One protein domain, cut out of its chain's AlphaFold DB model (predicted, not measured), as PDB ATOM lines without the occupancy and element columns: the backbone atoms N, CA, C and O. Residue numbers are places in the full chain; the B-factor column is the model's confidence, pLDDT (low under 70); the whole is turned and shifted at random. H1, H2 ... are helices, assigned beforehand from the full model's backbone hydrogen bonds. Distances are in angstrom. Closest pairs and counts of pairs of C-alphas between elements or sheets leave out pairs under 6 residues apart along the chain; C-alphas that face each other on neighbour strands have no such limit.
ATOM      1  N   ILE A  52      15.315   6.326 -29.015       84.00
ATOM      2  CA  ILE A  52      14.853   6.529 -30.395       84.00
ATOM      3  C   ILE A  52      14.752   5.191 -31.132       84.00
ATOM      4  O   ILE A  52      13.713   4.907 -31.723       84.00
ATOM      5  N   VAL A  53      15.786   4.344 -31.066       82.69
ATOM      6  CA  VAL A  53      15.752   3.016 -31.700       82.69
ATOM      7  C   VAL A  53      14.630   2.164 -31.105       82.69
ATOM      8  O   VAL A  53      13.868   1.573 -31.862       82.69
ATOM      9  N   SER A  54      14.474   2.176 -29.778       83.44
ATOM     10  CA  SER A  54      13.401   1.471 -29.067       83.44
ATOM     11  C   SER A  54      12.011   1.909 -29.544       83.44
ATOM     12  O   SER A  54      11.186   1.072 -29.918       83.44
ATOM     13  N   MET A  55      11.767   3.220 -29.632       81.56
ATOM     14  CA  MET A  55      10.503   3.761 -30.142       81.56
ATOM     15  C   MET A  55      10.245   3.348 -31.593       81.56
ATOM     16  O   MET A  55       9.135   2.924 -31.911       81.56
ATOM     17  N   ILE A  56      11.264   3.404 -32.457       83.31
ATOM     18  CA  ILE A  56      11.148   2.963 -33.854       83.31
ATOM     19  C   ILE A  56      10.782   1.477 -33.910       83.31
ATOM     20  O   ILE A  56       9.863   1.115 -34.638       83.31
ATOM     21  N   THR A  57      11.422   0.623 -33.106       81.44
ATOM     22  CA  THR A  57      11.080  -0.807 -33.051       81.44
ATOM     23  C   THR A  57       9.665  -1.068 -32.540       81.44
ATOM     24  O   THR A  57       8.999  -1.949 -33.069       81.44
ATOM     25  N   ILE A  58       9.162  -0.305 -31.565       80.38
ATOM     26  CA  ILE A  58       7.791  -0.479 -31.052       80.38
ATOM     27  C   ILE A  58       6.757  -0.090 -32.115       80.38
ATOM     28  O   ILE A  58       5.829  -0.854 -32.379       80.38
ATOM     29  N   VAL A  59       6.933   1.068 -32.760       81.88
ATOM     30  CA  VAL A  59       6.061   1.514 -33.864       81.88
ATOM     31  C   VAL A  59       6.091   0.506 -35.010       81.88
ATOM     32  O   VAL A  59       5.055   0.197 -35.594       81.88
ATOM     33  N   PHE A  60       7.266  -0.050 -35.291       79.94
ATOM     34  CA  PHE A  60       7.450  -1.079 -36.301       79.94
ATOM     35  C   PHE A  60       6.704  -2.372 -35.957       79.94
ATOM     36  O   PHE A  60       5.971  -2.884 -36.796       79.94
ATOM     37  N   VAL A  61       6.824  -2.877 -34.726       78.75
ATOM     38  CA  VAL A  61       6.091  -4.070 -34.269       78.75
ATOM     39  C   VAL A  61       4.580  -3.848 -34.345       78.75
ATOM     40  O   VAL A  61       3.860  -4.747 -34.766       78.75
ATOM     41  N   LEU A  62       4.095  -2.652 -34.002       78.00
ATOM     42  CA  LEU A  62       2.681  -2.298 -34.148       78.00
ATOM     43  C   LEU A  62       2.232  -2.301 -35.615       78.00
ATOM     44  O   LEU A  62       1.178  -2.856 -35.912       78.00
ATOM     45  N   HIS A  63       3.033  -1.741 -36.526       77.62
ATOM     46  CA  HIS A  63       2.753  -1.778 -37.966       77.62
ATOM     47  C   HIS A  63       2.709  -3.211 -38.499       77.62
ATOM     48  O   HIS A  63       1.765  -3.581 -39.186       77.62
ATOM     49  N   VAL A  64       3.689  -4.038 -38.121       72.25
ATOM     50  CA  VAL A  64       3.725  -5.453 -38.506       72.25
ATOM     51  C   VAL A  64       2.511  -6.194 -37.962       72.25
ATOM     52  O   VAL A  64       1.913  -6.970 -38.689       72.25
ATOM     53  N   ASN A  65       2.113  -5.957 -36.714       73.50
ATOM     54  CA  ASN A  65       0.965  -6.640 -36.120       73.50
ATOM     55  C   ASN A  65      -0.364  -6.241 -36.791       73.50
ATOM     56  O   ASN A  65      -1.242  -7.078 -36.968       73.50
ATOM     57  N   MET A  66      -0.498  -4.978 -37.211       72.75
ATOM     58  CA  MET A  66      -1.649  -4.513 -37.993       72.75
ATOM     59  C   MET A  66      -1.658  -5.118 -39.406       72.75
ATOM     60  O   MET A  66      -2.705  -5.562 -39.866       72.75
ATOM     61  N   ASP A  67      -0.502  -5.186 -40.071       68.31
ATOM     62  CA  ASP A  67      -0.380  -5.718 -41.437       68.31
ATOM     63  C   ASP A  67      -0.451  -7.256 -41.499       68.31
ATOM     64  O   ASP A  67      -0.895  -7.810 -42.502       68.31
ATOM     65  N   MET A  68      -0.037  -7.958 -40.440       62.28
ATOM     66  CA  MET A  68      -0.087  -9.425 -40.331       62.28
ATOM     67  C   MET A  68      -1.467  -9.958 -39.928       62.28
ATOM     68  O   MET A  68      -1.666 -11.172 -39.943       62.28
ATOM     69  N   ALA A  69      -2.412  -9.085 -39.563       65.44
ATOM     70  CA  ALA A  69      -3.812  -9.478 -39.397       65.44
ATOM     71  C   ALA A  69      -4.431  -9.942 -40.731       65.44
ATOM     72  O   ALA A  69      -5.381 -10.720 -40.735       65.44
ATOM     73  N   ASP A  70      -3.860  -9.492 -41.850       62.47
ATOM     74  CA  ASP A  70      -4.174  -9.954 -43.195       62.47
ATOM     75  C   ASP A  70      -3.274 -11.148 -43.565       62.47
ATOM     76  O   ASP A  70      -2.062 -11.130 -43.338       62.47
ATOM     77  N   ASP A  71      -3.852 -12.188 -44.172       69.00
ATOM     78  CA  ASP A  71      -3.152 -13.431 -44.521       69.00
ATOM     79  C   ASP A  71      -1.918 -13.182 -45.419       69.00
ATOM     80  O   ASP A  71      -1.990 -13.030 -46.647       69.00
ATOM     81  N   TRP A  72      -0.738 -13.174 -44.798       67.81
ATOM     82  CA  TRP A  72       0.550 -12.896 -45.441       67.81
ATOM     83  C   TRP A  72       0.987 -13.987 -46.435       67.81
ATOM     84  O   TRP A  72       1.905 -13.792 -47.232       67.81
ATOM     85  N   THR A  73       0.322 -15.141 -46.421       69.31
ATOM     86  CA  THR A  73       0.626 -16.284 -47.289       69.31
ATOM     87  C   THR A  73      -0.063 -16.196 -48.653       69.31
ATOM     88  O   THR A  73       0.465 -16.740 -49.628       69.31
ATOM     89  N   LEU A  74      -1.188 -15.480 -48.744       74.88
ATOM     90  CA  LEU A  74      -2.065 -15.448 -49.920       74.88
ATOM     91  C   LEU A  74      -1.686 -14.361 -50.934       74.88
ATOM     92  O   LEU A  74      -1.794 -14.585 -52.139       74.88
ATOM     93  N   LYS A  75      -1.215 -13.196 -50.476       78.38
ATOM     94  CA  LYS A  75      -0.884 -12.063 -51.357       78.38
ATOM     95  C   LYS A  75       0.629 -12.030 -51.656       78.38
ATOM     96  O   LYS A  75       1.438 -12.012 -50.736       78.38
ATOM     97  N   PRO A  76       1.072 -11.983 -52.924       75.25
ATOM     98  CA  PRO A  76       2.501 -11.873 -53.244       75.25
ATOM     99  C   PRO A  76       3.107 -10.529 -52.801       75.25
ATOM    100  O   PRO A  76       4.290 -10.463 -52.476       75.25
ATOM    101  N   GLU A  77       2.293  -9.472 -52.724       75.38
ATOM    102  CA  GLU A  77       2.721  -8.143 -52.272       75.38
ATOM    103  C   GLU A  77       3.024  -8.068 -50.768       75.38
ATOM    104  O   GLU A  77       3.834  -7.241 -50.353       75.38
ATOM    105  N   SER A  78       2.424  -8.924 -49.935       74.75
ATOM    106  CA  SER A  78       2.738  -8.961 -48.499       74.75
ATOM    107  C   SER A  78       4.075  -9.659 -48.240       74.75
ATOM    108  O   SER A  78       4.836  -9.227 -47.377       74.75
ATOM    109  N   ARG A  79       4.439 -10.665 -49.047       75.69
ATOM    110  CA  ARG A  79       5.722 -11.384 -48.925       75.69
ATOM    111  C   ARG A  79       6.930 -10.470 -49.108       75.69
ATOM    112  O   ARG A  79       7.891 -10.563 -48.347       75.69
ATOM    113  N   SER A  80       6.885  -9.576 -50.096       77.75
ATOM    114  CA  SER A  80       7.971  -8.619 -50.331       77.75
ATOM    115  C   SER A  80       8.082  -7.604 -49.194       77.75
ATOM    116  O   SER A  80       9.194  -7.300 -48.768       77.75
ATOM    117  N   ARG A  81       6.953  -7.148 -48.635       77.38
ATOM    118  CA  ARG A  81       6.940  -6.266 -47.460       77.38
ATOM    119  C   ARG A  81       7.589  -6.937 -46.255       77.38
ATOM    120  O   ARG A  81       8.504  -6.362 -45.682       77.38
ATOM    121  N   VAL A  82       7.208  -8.171 -45.922       77.75
ATOM    122  CA  VAL A  82       7.814  -8.924 -44.807       77.75
ATOM    123  C   VAL A  82       9.321  -9.112 -45.003       77.75
ATOM    124  O   VAL A  82      10.091  -8.941 -44.059       77.75
ATOM    125  N   LEU A  83       9.765  -9.396 -46.230       80.25
ATOM    126  CA  LEU A  83      11.187  -9.546 -46.537       80.25
ATOM    127  C   LEU A  83      11.954  -8.227 -46.369       80.25
ATOM    128  O   LEU A  83      13.004  -8.210 -45.728       80.25
ATOM    129  N   VAL A  84      11.420  -7.113 -46.880       83.81
ATOM    130  CA  VAL A  84      12.015  -5.777 -46.694       83.81
ATOM    131  C   VAL A  84      12.107  -5.429 -45.207       83.81
ATOM    132  O   VAL A  84      13.141  -4.949 -44.745       83.81
ATOM    133  N   LEU A  85      11.059  -5.731 -44.441       79.25
ATOM    134  CA  LEU A  85      11.014  -5.515 -42.997       79.25
ATOM    135  C   LEU A  85      12.090  -6.336 -42.264       79.25
ATOM    136  O   LEU A  85      12.816  -5.790 -41.431       79.25
ATOM    137  N   ALA A  86      12.252  -7.616 -42.606       78.38
ATOM    138  CA  ALA A  86      13.285  -8.476 -42.028       78.38
ATOM    139  C   ALA A  86      14.704  -7.959 -42.321       78.38
ATOM    140  O   ALA A  86      15.546  -7.911 -41.422       78.38
ATOM    141  N   VAL A  87      14.963  -7.512 -43.554       84.38
ATOM    142  CA  VAL A  87      16.256  -6.927 -43.945       84.38
ATOM    143  C   VAL A  87      16.536  -5.639 -43.168       84.38
ATOM    144  O   VAL A  87      17.641  -5.459 -42.660       84.38
ATOM    145  N   MET A  88      15.542  -4.762 -43.012       83.12
ATOM    146  CA  MET A  88      15.701  -3.516 -42.253       83.12
ATOM    147  C   MET A  88      16.028  -3.779 -40.778       83.12
ATOM    148  O   MET A  88      16.944  -3.159 -40.236       83.12
ATOM    149  N   LEU A  89      15.352  -4.738 -40.135       81.25
ATOM    150  CA  LEU A  89      15.662  -5.139 -38.756       81.25
ATOM    151  C   LEU A  89      17.074  -5.720 -38.622       81.25
ATOM    152  O   LEU A  89      17.785  -5.405 -37.667       81.25
ATOM    153  N   PHE A  90      17.499  -6.530 -39.590       81.38
ATOM    154  CA  PHE A  90      18.846  -7.089 -39.617       81.38
ATOM    155  C   PHE A  90      19.919  -5.995 -39.716       81.38
ATOM    156  O   PHE A  90      20.893  -6.013 -38.965       81.38
ATOM    157  N   LEU A  91      19.712  -4.983 -40.565       82.56
ATOM    158  CA  LEU A  91      20.623  -3.839 -40.680       82.56
ATOM    159  C   LEU A  91      20.681  -3.004 -39.394       82.56
ATOM    160  O   LEU A  91      21.768  -2.588 -38.988       82.56
ATOM    161  N   ILE A  92      19.543  -2.788 -38.725       83.06
ATOM    162  CA  ILE A  92      19.502  -2.103 -37.424       83.06
ATOM    163  C   ILE A  92      20.286  -2.903 -36.378       83.06
ATOM    164  O   ILE A  92      21.084  -2.323 -35.644       83.06
ATOM    165  N   SER A  93      20.120  -4.228 -36.339       82.88
ATOM    166  CA  SER A  93      20.889  -5.105 -35.451       82.88
ATOM    167  C   SER A  93      22.394  -4.996 -35.710       82.88
ATOM    168  O   SER A  93      23.151  -4.769 -34.766       82.88
ATOM    169  N   ILE A  94      22.826  -5.037 -36.978       83.31
ATOM    170  CA  ILE A  94      24.233  -4.828 -37.354       83.31
ATOM    171  C   ILE A  94      24.722  -3.453 -36.903       83.31
ATOM    172  O   ILE A  94      25.818  -3.354 -36.361       83.31
ATOM    173  N   MET A  95      23.936  -2.394 -37.096       82.75
ATOM    174  CA  MET A  95      24.304  -1.044 -36.662       82.75
ATOM    175  C   MET A  95      24.474  -0.949 -35.150       82.75
ATOM    176  O   MET A  95      25.451  -0.360 -34.691       82.75
ATOM    177  N   VAL A  96      23.584  -1.569 -34.374       81.94
ATOM    178  CA  VAL A  96      23.719  -1.638 -32.915       81.94
ATOM    179  C   VAL A  96      24.967  -2.433 -32.529       81.94
ATOM    180  O   VAL A  96      25.745  -1.947 -31.715       81.94
ATOM    181  N   CYS A  97      25.217  -3.594 -33.139       78.75
ATOM    182  CA  CYS A  97      26.415  -4.402 -32.886       78.75
ATOM    183  C   CYS A  97      27.714  -3.672 -33.264       78.75
ATOM    184  O   CYS A  97      28.676  -3.663 -32.504       78.75
ATOM    185  N   TYR A  98      27.753  -3.016 -34.420       80.25
ATOM    186  CA  TYR A  98      28.894  -2.210 -34.850       80.25
ATOM    187  C   TYR A  98      29.131  -1.040 -33.893       80.25
ATOM    188  O   TYR A  98      30.260  -0.763 -33.487       80.25
ATOM    189  N   TYR A  99      28.053  -0.377 -33.481       77.19
ATOM    190  CA  TYR A  99      28.113   0.718 -32.530       77.19
ATOM    191  C   TYR A  99      28.600   0.259 -31.150       77.19
ATOM    192  O   TYR A  99      29.433   0.937 -30.547       77.19
ATOM    193  N   THR A 100      28.138  -0.890 -30.645       73.44
ATOM    194  CA  THR A 100      28.615  -1.436 -29.368       73.44
ATOM    195  C   THR A 100      30.087  -1.815 -29.448       73.44
ATOM    196  O   THR A 100      30.826  -1.442 -28.545       73.44
ATOM    197  N   ILE A 101      30.551  -2.442 -30.533       73.38
ATOM    198  CA  ILE A 101      31.972  -2.772 -30.734       73.38
ATOM    199  C   ILE A 101      32.834  -1.501 -30.764       73.38
ATOM    200  O   ILE A 101      33.826  -1.404 -30.038       73.38
ATOM    201  N   ASN A 102      32.422  -0.487 -31.529       71.19
ATOM    202  CA  ASN A 102      33.163   0.769 -31.645       71.19
ATOM    203  C   ASN A 102      33.175   1.590 -30.353       71.19
ATOM    204  O   ASN A 102      34.170   2.250 -30.052       71.19
ATOM    205  N   ARG A 103      32.083   1.578 -29.580       66.81
ATOM    206  CA  ARG A 103      31.970   2.366 -28.345       66.81
ATOM    207  C   ARG A 103      32.555   1.653 -27.128       66.81
ATOM    208  O   ARG A 103      33.094   2.322 -26.251       66.81
ATOM    209  N   LEU A 104      32.451   0.325 -27.061       59.31
ATOM    210  CA  LEU A 104      33.057  -0.479 -25.993       59.31
ATOM    211  C   LEU A 104      34.567  -0.626 -26.170       59.31
ATOM    212  O   LEU A 104      35.220  -1.178 -25.292       59.31
ATOM    213  N   GLY A 105      35.137  -0.103 -27.261       49.41
ATOM    214  CA  GLY A 105      36.582  -0.025 -27.417       49.41
ATOM    215  C   GLY A 105      37.241  -1.396 -27.359       49.41
ATOM    216  O   GLY A 105      38.396  -1.487 -26.943       49.41
ATOM    217  N   VAL A 106      36.533  -2.449 -27.793       50.53
ATOM    218  CA  VAL A 106      37.145  -3.750 -28.060       50.53
ATOM    219  C   VAL A 106      37.972  -3.558 -29.322       50.53
ATOM    220  O   VAL A 106      37.579  -3.924 -30.428       50.53
ATOM    221  N   LYS A 107      39.112  -2.875 -29.170       53.41
ATOM    222  CA  LYS A 107      40.168  -2.908 -30.165       53.41
ATOM    223  C   LYS A 107      40.409  -4.392 -30.410       53.41
ATOM    224  O   LYS A 107      40.635  -5.103 -29.429       53.41
ATOM    225  N   PRO A 108      40.335  -4.873 -31.662       46.66
ATOM    226  CA  PRO A 108      40.800  -6.216 -31.948       46.66
ATOM    227  C   PRO A 108      42.203  -6.291 -31.358       46.66
ATOM    228  O   PRO A 108      43.041  -5.439 -31.675       46.66
TER     229      PRO A 108
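Overview. This is residues 52 to 108 of the 174 residues of an uncharacterized protein of Laodelphax striatellus (UniProt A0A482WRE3). Two helices make an open, elongated U: the shorter H1 leads into a loop, and the much longer H2 folds back beside it with a gap between them. Residues 97 to 108, the far end of H2 and the tail, stick out beyond H1. The printed part has 57 residues with two named helices, H1 then H2, and no named strand; its class is all helix. It is only just loose, close to extended, with a radius of gyration of the C-alphas of 15.2 A, and a rod spanning 48 by 21 by 10 A.

Arrangement. H1, residues 52 to 67, and H2, residues 76 to 103, are near each other, with 12 pairs of C-alphas within 10 A; their closest C-alphas are 8.3 A apart. A short link of 8 residues joins them. Every O i to N i+4 pair is within hydrogen-bond range in H1, and 22 of 24 are in H2.

Along the chain. H1 begins at C-alpha 52 (14.853, 6.529, -30.395) and is 22.4 A long. H2 is 41.1 A long and ends at C-alpha 103 (31.970, 2.366, -28.345).

Size, cuts and confidence. The C-alphas of Leu 74 and Lys 107, the two farthest apart, are separated by 48.3 A. The printed part has no cut. The model's pLDDT is under 70 at residues 67 to 73 and 103 to 108.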